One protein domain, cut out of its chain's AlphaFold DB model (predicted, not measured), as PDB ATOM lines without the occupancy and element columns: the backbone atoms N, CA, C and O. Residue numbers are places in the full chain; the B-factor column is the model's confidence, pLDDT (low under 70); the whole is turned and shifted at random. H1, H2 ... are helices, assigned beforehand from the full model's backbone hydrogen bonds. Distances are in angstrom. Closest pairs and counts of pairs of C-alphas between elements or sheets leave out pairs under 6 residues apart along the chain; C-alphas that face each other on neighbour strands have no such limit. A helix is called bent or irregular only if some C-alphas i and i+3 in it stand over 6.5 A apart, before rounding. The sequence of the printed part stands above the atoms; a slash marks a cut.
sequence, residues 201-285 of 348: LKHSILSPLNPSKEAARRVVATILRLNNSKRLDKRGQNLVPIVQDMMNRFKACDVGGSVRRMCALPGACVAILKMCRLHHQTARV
ATOM      1  N   LEU A 201     115.575  90.159  92.641       44.22
ATOM      2  CA  LEU A 201     116.911  89.842  93.069       44.22
ATOM      3  C   LEU A 201     116.773  89.561  94.557       44.22
ATOM      4  O   LEU A 201     116.149  90.322  95.294       44.22
ATOM      5  N   LYS A 202     117.443  88.510  95.019       45.88
ATOM      6  CA  LYS A 202     117.677  88.273  96.448       45.88
ATOM      7  C   LYS A 202     118.310  89.490  97.159       45.88
ATOM      8  O   LYS A 202     118.468  89.480  98.371       45.88
ATOM      9  N   HIS A 203     118.652  90.548  96.421       44.75
ATOM     10  CA  HIS A 203     118.739  91.918  96.907       44.75
ATOM     11  C   HIS A 203     117.331  92.506  97.099       44.75
ATOM     12  O   HIS A 203     116.871  93.343  96.324       44.75
ATOM     13  N   SER A 204     116.691  92.147  98.208       43.12
ATOM     14  CA  SER A 204     115.511  92.810  98.794       43.12
ATOM     15  C   SER A 204     115.692  94.322  99.075       43.12
ATOM     16  O   SER A 204     114.864  94.950  99.721       43.12
ATOM     17  N   ILE A 205     116.768  94.932  98.572       45.31
ATOM     18  CA  ILE A 205     117.183  96.325  98.760       45.31
ATOM     19  C   ILE A 205     116.547  97.252  97.710       45.31
ATOM     20  O   ILE A 205     116.518  98.466  97.900       45.31
ATOM     21  N   LEU A 206     116.007  96.705  96.615       48.59
ATOM     22  CA  LEU A 206     115.388  97.500  95.546       48.59
ATOM     23  C   LEU A 206     113.924  97.891  95.815       48.59
ATOM     24  O   LEU A 206     113.293  98.493  94.952       48.59
ATOM     25  N   SER A 207     113.391  97.624  97.010       42.22
ATOM     26  CA  SER A 207     112.165  98.280  97.485       42.22
ATOM     27  C   SER A 207     112.518  99.386  98.493       42.22
ATOM     28  O   SER A 207     113.122  99.071  99.519       42.22
ATOM     29  N   PRO A 208     112.172 100.672  98.257       49.91
ATOM     30  CA  PRO A 208     111.493 101.250  97.096       49.91
ATOM     31  C   PRO A 208     112.467 101.702  95.992       49.91
ATOM     32  O   PRO A 208     113.601 102.103  96.257       49.91
ATOM     33  N   LEU A 209     111.946 101.716  94.760       56.22
ATOM     34  CA  LEU A 209     112.526 102.129  93.469       56.22
ATOM     35  C   LEU A 209     112.938 103.621  93.375       56.22
ATOM     36  O   LEU A 209     112.823 104.253  92.320       56.22
ATOM     37  N   ASN A 210     113.380 104.230  94.470       67.12
ATOM     38  CA  ASN A 210     113.871 105.601  94.457       67.12
ATOM     39  C   ASN A 210     115.400 105.576  94.371       67.12
ATOM     40  O   ASN A 210     116.052 105.226  95.359       67.12
ATOM     41  N   PRO A 211     115.974 105.900  93.195       72.25
ATOM     42  CA  PRO A 211     117.415 105.897  92.965       72.25
ATOM     43  C   PRO A 211     118.075 107.016  93.777       72.25
ATOM     44  O   PRO A 211     118.306 108.131  93.316       72.25
ATOM     45  N   SER A 212     118.348 106.716  95.042       82.25
ATOM     46  CA  SER A 212     119.031 107.603  95.970       82.25
ATOM     47  C   SER A 212     120.485 107.182  96.136       82.25
ATOM     48  O   SER A 212     120.847 106.014  95.965       82.25
ATOM     49  N   LYS A 213     121.321 108.135  96.550       82.62
ATOM     50  CA  LYS A 213     122.722 107.883  96.901       82.62
ATOM     51  C   LYS A 213     122.859 106.779  97.958       82.62
ATOM     52  O   LYS A 213     123.791 105.985  97.900       82.62
ATOM     53  N   GLU A 214     121.913 106.693  98.892       82.19
ATOM     54  CA  GLU A 214     121.911 105.674  99.945       82.19
ATOM     55  C   GLU A 214     121.472 104.295  99.434       82.19
ATOM     56  O   GLU A 214     122.018 103.270  99.837       82.19
ATOM     57  N   ALA A 215     120.534 104.240  98.486       79.31
ATOM     58  CA  ALA A 215     120.195 102.992  97.809       79.31
ATOM     59  C   ALA A 215     121.376 102.472  96.971       79.31
ATOM     60  O   ALA A 215     121.735 101.302  97.092       79.31
ATOM     61  N   ALA A 216     122.050 103.351  96.224       83.44
ATOM     62  CA  ALA A 216     123.243 102.999  95.457       83.44
ATOM     63  C   ALA A 216     124.389 102.508  96.357       83.44
ATOM     64  O   ALA A 216     125.030 101.503  96.053       83.44
ATOM     65  N   ARG A 217     124.603 103.142  97.519       81.94
ATOM     66  CA  ARG A 217     125.567 102.669  98.530       81.94
ATOM     67  C   ARG A 217     125.254 101.267  99.033       81.94
ATOM     68  O   ARG A 217     126.163 100.442  99.103       81.94
ATOM     69  N   ARG A 218     123.989 100.982  99.356       79.19
ATOM     70  CA  ARG A 218     123.566  99.643  99.794       79.19
ATOM     71  C   ARG A 218     123.798  98.597  98.705       79.19
ATOM     72  O   ARG A 218     124.263  97.501  99.009       79.19
ATOM     73  N   VAL A 219     123.548  98.937  97.441       80.38
ATOM     74  CA  VAL A 219     123.844  98.055  96.301       80.38
ATOM     75  C   VAL A 219     125.348  97.789  96.188       80.38
ATOM     76  O   VAL A 219     125.741  96.627  96.128       80.38
ATOM     77  N   VAL A 220     126.197  98.822  96.250       82.31
ATOM     78  CA  VAL A 220     127.667  98.665  96.228       82.31
ATOM     79  C   VAL A 220     128.154  97.788  97.384       82.31
ATOM     80  O   VAL A 220     128.912  96.848  97.157       82.31
ATOM     81  N   ALA A 221     127.680  98.042  98.608       77.50
ATOM     82  CA  ALA A 221     128.021  97.232  99.778       77.50
ATOM     83  C   ALA A 221     127.643  95.758  99.576       77.50
ATOM     84  O   ALA A 221     128.409  94.860  99.918       77.50
ATOM     85  N   THR A 222     126.497  95.509  98.944       74.69
ATOM     86  CA  THR A 222     126.014  94.154  98.677       74.69
ATOM     87  C   THR A 222     126.825  93.444  97.593       74.69
ATOM     88  O   THR A 222     127.159  92.271  97.758       74.69
ATOM     89  N   ILE A 223     127.177  94.140  96.505       76.62
ATOM     90  CA  ILE A 223     128.025  93.602  95.427       76.62
ATOM     91  C   ILE A 223     129.395  93.205  95.983       76.62
ATOM     92  O   ILE A 223     129.890  92.116  95.700       76.62
ATOM     93  N   LEU A 224     129.971  94.060  96.828       77.56
ATOM     94  CA  LEU A 224     131.277  93.844  97.448       77.56
ATOM     95  C   LEU A 224     131.225  92.929  98.683       77.56
ATOM     96  O   LEU A 224     132.253  92.719  99.321       77.56
ATOM     97  N   ARG A 225     130.049  92.377  99.024       71.81
ATOM     98  CA  ARG A 225     129.809  91.542 100.218       71.81
ATOM     99  C   ARG A 225     130.351  92.164 101.506       71.81
ATOM    100  O   ARG A 225     130.825  91.465 102.399       71.81
ATOM    101  N   LEU A 226     130.280  93.485 101.601       73.50
ATOM    102  CA  LEU A 226     130.639  94.190 102.812       73.50
ATOM    103  C   LEU A 226     129.528  93.933 103.829       73.50
ATOM    104  O   LEU A 226     128.352  94.180 103.556       73.50
ATOM    105  N   ASN A 227     129.900  93.448 105.016       61.34
ATOM    106  CA  ASN A 227     129.028  93.534 106.191       61.34
ATOM    107  C   ASN A 227     128.560  94.989 106.312       61.34
ATOM    108  O   ASN A 227     129.343  95.851 105.928       61.34
ATOM    109  N   ASN A 228     127.342  95.245 106.814       56.97
ATOM    110  CA  ASN A 228     126.665  96.556 106.925       56.97
ATOM    111  C   ASN A 228     127.473  97.640 107.689       56.97
ATOM    112  O   ASN A 228     127.020  98.221 108.675       56.97
ATOM    113  N   SER A 229     128.698  97.913 107.262       57.12
ATOM    114  CA  SER A 229     129.585  98.930 107.760       57.12
ATOM    115  C   SER A 229     129.020 100.249 107.270       57.12
ATOM    116  O   SER A 229     128.666 100.432 106.105       57.12
ATOM    117  N   LYS A 230     128.908 101.203 108.192       60.12
ATOM    118  CA  LYS A 230     128.311 102.513 107.913       60.12
ATOM    119  C   LYS A 230     129.090 103.321 106.860       60.12
ATOM    120  O   LYS A 230     128.636 104.393 106.471       60.12
ATOM    121  N   ARG A 231     130.280 102.872 106.432       68.94
ATOM    122  CA  ARG A 231     131.168 103.601 105.518       68.94
ATOM    123  C   ARG A 231     131.816 102.669 104.495       68.94
ATOM    124  O   ARG A 231     132.531 101.743 104.863       68.94
ATOM    125  N   LEU A 232     131.593 102.984 103.218       78.38
ATOM    126  CA  LEU A 232     132.341 102.435 102.087       78.38
ATOM    127  C   LEU A 232     133.756 103.029 102.057       78.38
ATOM    128  O   LEU A 232     133.951 104.201 102.398       78.38
ATOM    129  N   ASP A 233     134.719 102.236 101.602       81.44
ATOM    130  CA  ASP A 233     136.084 102.667 101.313       81.44
ATOM    131  C   ASP A 233     136.134 103.638 100.114       81.44
ATOM    132  O   ASP A 233     135.145 103.840  99.403       81.44
ATOM    133  N   LYS A 234     137.291 104.269  99.865       81.38
ATOM    134  CA  LYS A 234     137.440 105.284  98.801       81.38
ATOM    135  C   LYS A 234     137.063 104.738  97.415       81.38
ATOM    136  O   LYS A 234     136.464 105.457  96.621       81.38
ATOM    137  N   ARG A 235     137.364 103.462  97.137       79.44
ATOM    138  CA  ARG A 235     137.005 102.809  95.868       79.44
ATOM    139  C   ARG A 235     135.501 102.539  95.784       79.44
ATOM    140  O   ARG A 235     134.897 102.876  94.770       79.44
ATOM    141  N   GLY A 236     134.880 102.033  96.849       81.94
ATOM    142  CA  GLY A 236     133.431 101.842  96.918       81.94
ATOM    143  C   GLY A 236     132.647 103.149  96.773       81.94
ATOM    144  O   GLY A 236     131.624 103.177  96.095       81.94
ATOM    145  N   GLN A 237     133.145 104.258  97.330       84.69
ATOM    146  CA  GLN A 237     132.514 105.576  97.177       84.69
ATOM    147  C   GLN A 237     132.499 106.074  95.725       84.69
ATOM    148  O   GLN A 237     131.512 106.688  95.318       84.69
ATOM    149  N   ASN A 238     133.529 105.757  94.934       87.94
ATOM    150  CA  ASN A 238     133.592 106.113  93.511       87.94
ATOM    151  C   ASN A 238     132.588 105.326  92.651       87.94
ATOM    152  O   ASN A 238     132.182 105.803  91.595       87.94
ATOM    153  N   LEU A 239     132.153 104.144  93.103       87.94
ATOM    154  CA  LEU A 239     131.154 103.327  92.403       87.94
ATOM    155  C   LEU A 239     129.716 103.788  92.662       87.94
ATOM    156  O   LEU A 239     128.832 103.521  91.852       87.94
ATOM    157  N   VAL A 240     129.469 104.498  93.766       87.38
ATOM    158  CA  VAL A 240     128.136 105.001  94.132       87.38
ATOM    159  C   VAL A 240     127.475 105.826  93.016       87.38
ATOM    160  O   VAL A 240     126.335 105.502  92.686       87.38
ATOM    161  N   PRO A 241     128.118 106.849  92.412       89.00
ATOM    162  CA  PRO A 241     127.486 107.619  91.337       89.00
ATOM    163  C   PRO A 241     127.178 106.765  90.099       89.00
ATOM    164  O   PRO A 241     126.126 106.942  89.493       89.00
ATOM    165  N   ILE A 242     128.040 105.797  89.766       89.50
ATOM    166  CA  ILE A 242     127.842 104.889  88.624       89.50
ATOM    167  C   ILE A 242     126.622 103.999  88.864       89.50
ATOM    168  O   ILE A 242     125.727 103.917  88.029       89.50
ATOM    169  N   VAL A 243     126.547 103.365  90.036       86.81
ATOM    170  CA  VAL A 243     125.409 102.515  90.406       86.81
ATOM    171  C   VAL A 243     124.120 103.330  90.482       86.81
ATOM    172  O   VAL A 243     123.076 102.855  90.043       86.81
ATOM    173  N   GLN A 244     124.175 104.567  90.982       86.62
ATOM    174  CA  GLN A 244     123.016 105.457  91.005       86.62
ATOM    175  C   GLN A 244     122.516 105.783  89.588       86.62
ATOM    176  O   GLN A 244     121.310 105.723  89.350       86.62
ATOM    177  N   ASP A 245     123.418 106.064  88.643       87.75
ATOM    178  CA  ASP A 245     123.059 106.266  87.234       87.75
ATOM    179  C   ASP A 245     122.445 105.001  86.614       87.75
ATOM    180  O   ASP A 245     121.394 105.060  85.977       87.75
ATOM    181  N   MET A 246     123.017 103.823  86.880       85.12
ATOM    182  CA  MET A 246     122.448 102.549  86.420       85.12
ATOM    183  C   MET A 246     121.038 102.314  86.973       85.12
ATOM    184  O   MET A 246     120.155 101.871  86.239       85.12
ATOM    185  N   MET A 247     120.796 102.645  88.245       83.31
ATOM    186  CA  MET A 247     119.464 102.565  88.849       83.31
ATOM    187  C   MET A 247     118.477 103.540  88.192       83.31
ATOM    188  O   MET A 247     117.329 103.161  87.951       83.31
ATOM    189  N   ASN A 248     118.910 104.767  87.874       83.81
ATOM    190  CA  ASN A 248     118.096 105.744  87.141       83.81
ATOM    191  C   ASN A 248     117.701 105.210  85.759       83.81
ATOM    192  O   ASN A 248     116.520 105.211  85.408       83.81
ATOM    193  N   ARG A 249     118.674 104.696  84.997       84.62
ATOM    194  CA  ARG A 249     118.439 104.129  83.660       84.62
ATOM    195  C   ARG A 249     117.542 102.902  83.707       84.62
ATOM    196  O   ARG A 249     116.666 102.764  82.863       84.62
ATOM    197  N   PHE A 250     117.723 102.034  84.700       81.88
ATOM    198  CA  PHE A 250     116.878 100.857  84.873       81.88
ATOM    199  C   PHE A 250     115.430 101.240  85.193       81.88
ATOM    200  O   PHE A 250     114.511 100.676  84.609       81.88
ATOM    201  N   LYS A 251     115.212 102.243  86.057       80.31
ATOM    202  CA  LYS A 251     113.868 102.768  86.352       80.31
ATOM    203  C   LYS A 251     113.192 103.372  85.118       80.31
ATOM    204  O   LYS A 251     111.983 103.237  84.971       80.31
ATOM    205  N   ALA A 252     113.959 104.032  84.255       79.38
ATOM    206  CA  ALA A 252     113.462 104.599  83.003       79.38
ATOM    207  C   ALA A 252     113.280 103.554  81.881       79.38
ATOM    208  O   ALA A 252     112.721 103.869  80.833       79.38
ATOM    209  N   CYS A 253     113.760 102.320  82.066       79.50
ATOM    210  CA  CYS A 253     113.730 101.290  81.037       79.50
ATOM    211  C   CYS A 253     112.360 100.601  80.977       79.50
ATOM    212  O   CYS A 253     111.953  99.915  81.916       79.50
ATOM    213  N   ASP A 254     111.673 100.709  79.836       77.06
ATOM    214  CA  ASP A 254     110.506  99.872  79.542       77.06
ATOM    215  C   ASP A 254     110.955  98.462  79.131       77.06
ATOM    216  O   ASP A 254     111.116  98.132  77.948       77.06
ATOM    217  N   VAL A 255     111.166  97.614  80.137       76.12
ATOM    218  CA  VAL A 255     111.520  96.203  79.944       76.12
ATOM    219  C   VAL A 255     110.427  95.476  79.154       76.12
ATOM    220  O   VAL A 255     110.732  94.687  78.264       76.12
ATOM    221  N   GLY A 256     109.150  95.771  79.418       72.44
ATOM    222  CA  GLY A 256     108.021  95.101  78.772       72.44
ATOM    223  C   GLY A 256     107.927  95.403  77.278       72.44
ATOM    224  O   GLY A 256     107.793  94.487  76.465       72.44
ATOM    225  N   GLY A 257     108.032  96.676  76.890       76.81
ATOM    226  CA  GLY A 257     108.074  97.080  75.484       76.81
ATOM    227  C   GLY A 257     109.326  96.591  74.759       76.81
ATOM    228  O   GLY A 257     109.251  96.205  73.593       76.81
ATOM    229  N   SER A 258     110.467  96.540  75.446       79.31
ATOM    230  CA  SER A 258     111.713  96.015  74.874       79.31
ATOM    231  C   SER A 258     111.628  94.510  74.604       79.31
ATOM    232  O   SER A 258     111.961  94.074  73.504       79.31
ATOM    233  N   VAL A 259     111.091  93.724  75.544       77.69
ATOM    234  CA  VAL A 259     110.862  92.280  75.355       77.69
ATOM    235  C   VAL A 259     109.882  92.019  74.213       77.69
ATOM    236  O   VAL A 259     110.147  91.161  73.380       77.69
ATOM    237  N   ARG A 260     108.787  92.787  74.115       76.56
ATOM    238  CA  ARG A 260     107.821  92.640  73.011       76.56
ATOM    239  C   ARG A 260     108.438  92.887  71.632       76.56
ATOM    240  O   ARG A 260     108.033  92.233  70.679       76.56
ATOM    241  N   ARG A 261     109.394  93.818  71.525       79.31
ATOM    242  CA  ARG A 261     110.082  94.130  70.261       79.31
ATOM    243  C   ARG A 261     111.165  93.114  69.905       79.31
ATOM    244  O   ARG A 261     111.280  92.753  68.744       79.31
ATOM    245  N   MET A 262     111.955  92.669  70.883       78.94
ATOM    246  CA  MET A 262     113.097  91.775  70.637       78.94
ATOM    247  C   MET A 262     112.711  90.294  70.590       78.94
ATOM    248  O   MET A 262     113.332  89.521  69.872       78.94
ATOM    249  N   CYS A 263     111.683  89.900  71.343       76.50
ATOM    250  CA  CYS A 263     111.223  88.520  71.474       76.50
ATOM    251  C   CYS A 263     109.735  88.430  71.117       76.50
ATOM    252  O   CYS A 263     108.904  88.041  71.943       76.50
ATOM    253  N   ALA A 264     109.381  88.840  69.898       77.56
ATOM    254  CA  ALA A 264     108.010  88.733  69.418       77.56
ATOM    255  C   ALA A 264     107.593  87.255  69.357       77.56
ATOM    256  O   ALA A 264     108.196  86.450  68.647       77.56
ATOM    257  N   LEU A 265     106.558  86.889  70.114       77.81
ATOM    258  CA  LEU A 265     105.989  85.547  70.050       77.81
ATOM    259  C   LEU A 265     105.165  85.410  68.759       77.81
ATOM    260  O   LEU A 265     104.293  86.253  68.523       77.81
ATOM    261  N   PRO A 266     105.374  84.354  67.952       85.56
ATOM    262  CA  PRO A 266     104.522  84.073  66.802       85.56
ATOM    263  C   PRO A 266     103.049  83.954  67.213       85.56
ATOM    264  O   PRO A 266     102.735  83.429  68.285       85.56
ATOM    265  N   GLY A 267     102.130  84.388  66.345       80.19
ATOM    266  CA  GLY A 267     100.689  84.392  66.633       80.19
ATOM    267  C   GLY A 267     100.138  83.021  67.050       80.19
ATOM    268  O   GLY A 267      99.315  82.941  67.962       80.19
ATOM    269  N   ALA A 268     100.665  81.940  66.469       83.38
ATOM    270  CA  ALA A 268     100.329  80.567  66.844       83.38
ATOM    271  C   ALA A 268     100.698  80.245  68.306       83.38
ATOM    272  O   ALA A 268      99.879  79.706  69.049       83.38
ATOM    273  N   CYS A 269     101.890  80.641  68.765       81.31
ATOM    274  CA  CYS A 269     102.310  80.452  70.156       81.31
ATOM    275  C   CYS A 269     101.437  81.264  71.120       81.31
ATOM    276  O   CYS A 269     101.085  80.783  72.195       81.31
ATOM    277  N   VAL A 270     101.047  82.483  70.732       80.06
ATOM    278  CA  VAL A 270     100.132  83.316  71.526       80.06
ATOM    279  C   VAL A 270      98.753  82.660  71.646       80.06
ATOM    280  O   VAL A 270      98.174  82.676  72.732       80.06
ATOM    281  N   ALA A 271      98.234  82.059  70.570       81.38
ATOM    282  CA  ALA A 271      96.967  81.332  70.589       81.38
ATOM    283  C   ALA A 271      97.024  80.110  71.524       81.38
ATOM    284  O   ALA A 271      96.152  79.959  72.378       81.38
ATOM    285  N   ILE A 272      98.093  79.312  71.445       83.19
ATOM    286  CA  ILE A 272      98.318  78.161  72.335       83.19
ATOM    287  C   ILE A 272      98.402  78.616  73.798       83.19
ATOM    288  O   ILE A 272      97.711  78.079  74.658       83.19
ATOM    289  N   LEU A 273      99.183  79.661  74.095       78.31
ATOM    290  CA  LEU A 273      99.304  80.194  75.457       78.31
ATOM    291  C   LEU A 273      97.971  80.725  76.003       78.31
ATOM    292  O   LEU A 273      97.708  80.589  77.199       78.31
ATOM    293  N   LYS A 274      97.122  81.319  75.154       79.88
ATOM    294  CA  LYS A 274      95.762  81.727  75.538       79.88
ATOM    295  C   LYS A 274      94.895  80.514  75.880       79.88
ATOM    296  O   LYS A 274      94.273  80.528  76.938       79.88
ATOM    297  N   MET A 275      94.916  79.465  75.055       75.94
ATOM    298  CA  MET A 275      94.179  78.220  75.311       75.94
ATOM    299  C   MET A 275      94.615  77.551  76.621       75.94
ATOM    300  O   MET A 275      93.771  77.202  77.440       75.94
ATOM    301  N   CYS A 276      95.924  77.458  76.877       73.88
ATOM    302  CA  CYS A 276      96.446  76.885  78.121       73.88
ATOM    303  C   CYS A 276      96.046  77.701  79.362       73.88
ATOM    304  O   CYS A 276      95.766  77.132  80.416       73.88
ATOM    305  N   ARG A 277      96.001  79.038  79.260       73.69
ATOM    306  CA  ARG A 277      95.544  79.903  80.362       73.69
ATOM    307  C   ARG A 277      94.054  79.747  80.645       73.69
ATOM    308  O   ARG A 277      93.690  79.683  81.814       73.69
ATOM    309  N   LEU A 278      93.230  79.667  79.601       69.50
ATOM    310  CA  LEU A 278      91.796  79.393  79.721       69.50
ATOM    311  C   LEU A 278      91.560  78.042  80.405       69.50
ATOM    312  O   LEU A 278      90.853  78.006  81.406       69.50
ATOM    313  N   HIS A 279      92.254  76.985  79.966       62.69
ATOM    314  CA  HIS A 279      92.184  75.664  80.599       62.69
ATOM    315  C   HIS A 279      92.596  75.676  82.077       62.69
ATOM    316  O   HIS A 279      91.932  75.055  82.904       62.69
ATOM    317  N   HIS A 280      93.660  76.402  82.438       59.88
ATOM    318  CA  HIS A 280      94.087  76.525  83.835       59.88
ATOM    319  C   HIS A 280      93.121  77.335  84.704       59.88
ATOM    320  O   HIS A 280      93.013  77.057  85.897       59.88
ATOM    321  N   GLN A 281      92.434  78.332  84.144       59.75
ATOM    322  CA  GLN A 281      91.413  79.086  84.870       59.75
ATOM    323  C   GLN A 281      90.171  78.227  85.114       59.75
ATOM    324  O   GLN A 281      89.701  78.180  86.245       59.75
ATOM    325  N   THR A 282      89.709  77.469  84.117       56.19
ATOM    326  CA  THR A 282      88.612  76.503  84.303       56.19
ATOM    327  C   THR A 282      88.978  75.379  85.271       56.19
ATOM    328  O   THR A 282      88.157  75.023  86.104       56.19
ATOM    329  N   ALA A 283      90.218  74.875  85.233       54.31
ATOM    330  CA  ALA A 283      90.676  73.813  86.135       54.31
ATOM    331  C   ALA A 283      90.849  74.279  87.592       54.31
ATOM    332  O   ALA A 283      90.704  73.484  88.513       54.31
ATOM    333  N   ARG A 284      91.160  75.561  87.835       52.16
ATOM    334  CA  ARG A 284      91.195  76.109  89.203       52.16
ATOM    335  C   ARG A 284      89.799  76.266  89.793       52.16
ATOM    336  O   ARG A 284      89.607  75.929  90.950       52.16
ATOM    337  N   VAL A 285      88.830  76.691  88.982       50.31
ATOM    338  CA  VAL A 285      87.427  76.813  89.409       50.31
ATOM    339  C   VAL A 285      86.831  75.452  89.792       50.31
ATOM    340  O   VAL A 285      86.027  75.390  90.712       50.31
TER     341      VAL A 285
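AT A GLANCE: This is residues 201 to 285 of the 348 residues of the protein "Telomerase reverse transcriptase" of Aphanomyces astaci (UniProt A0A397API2). A small head, in which the helices H1 and H2 cross, sits at one end of a long outstretched arm, residues 252 to 285, which sticks out with the short helix H3 on its way and the long helix H4 set crosswise at its far end. The printed part has 85 residues, with four named helices in the order H1, H2, H3, H4 and no named strand; the class is all helix. The whole is extended, with a radius of gyration of the C-alphas of 20.1 A and spans of 56 by 30 by 19 A.

IN THESE COORDINATES: H2, residues 234 to 252, begins with C-alpha 234 at (137.440, 105.284, 98.801) and is 28.7 A long. It has a kink of 26 degrees near residue 242 and is irregular, but only just: C-alphas 238 and 241 are 6.7 A apart. H1, residues 213 to 223, measures 15.3 A. H3, residues 255 to 262, measures 10.4 A. H4, residues 267 to 285, measures 27.4 A and ends with C-alpha 285 at (87.427, 76.813, 89.409).

HOW THE PARTS SIT: H2 and H1 touch, the closest C-alphas being those of Gln 244 and Ala 216, 5.1 A apart. Their lines are only just about perpendicular, at 72 degrees. H3 is apart from H2 and from H1. H4 is apart from H1, H2 and H3. In H1, H3 and H4 every O i to N i+4 pair is within hydrogen-bond range; in H2, 13 of 15 are.

THE WHOLE: The two C-alphas farthest apart, those of Lys 234 and Thr 282, are separated by 58.5 A. Without residues 252 to 285, which stand free, the body spans 27 by 21 by 14 A. The printed part has no cut. The links H2 to H3 and H3 to H4 are tight, and H1 to H2 is short. The mean pLDDT of the printed part is 73.5; residues 201 to 210, 227 to 231 and 278 to 285 are under 70.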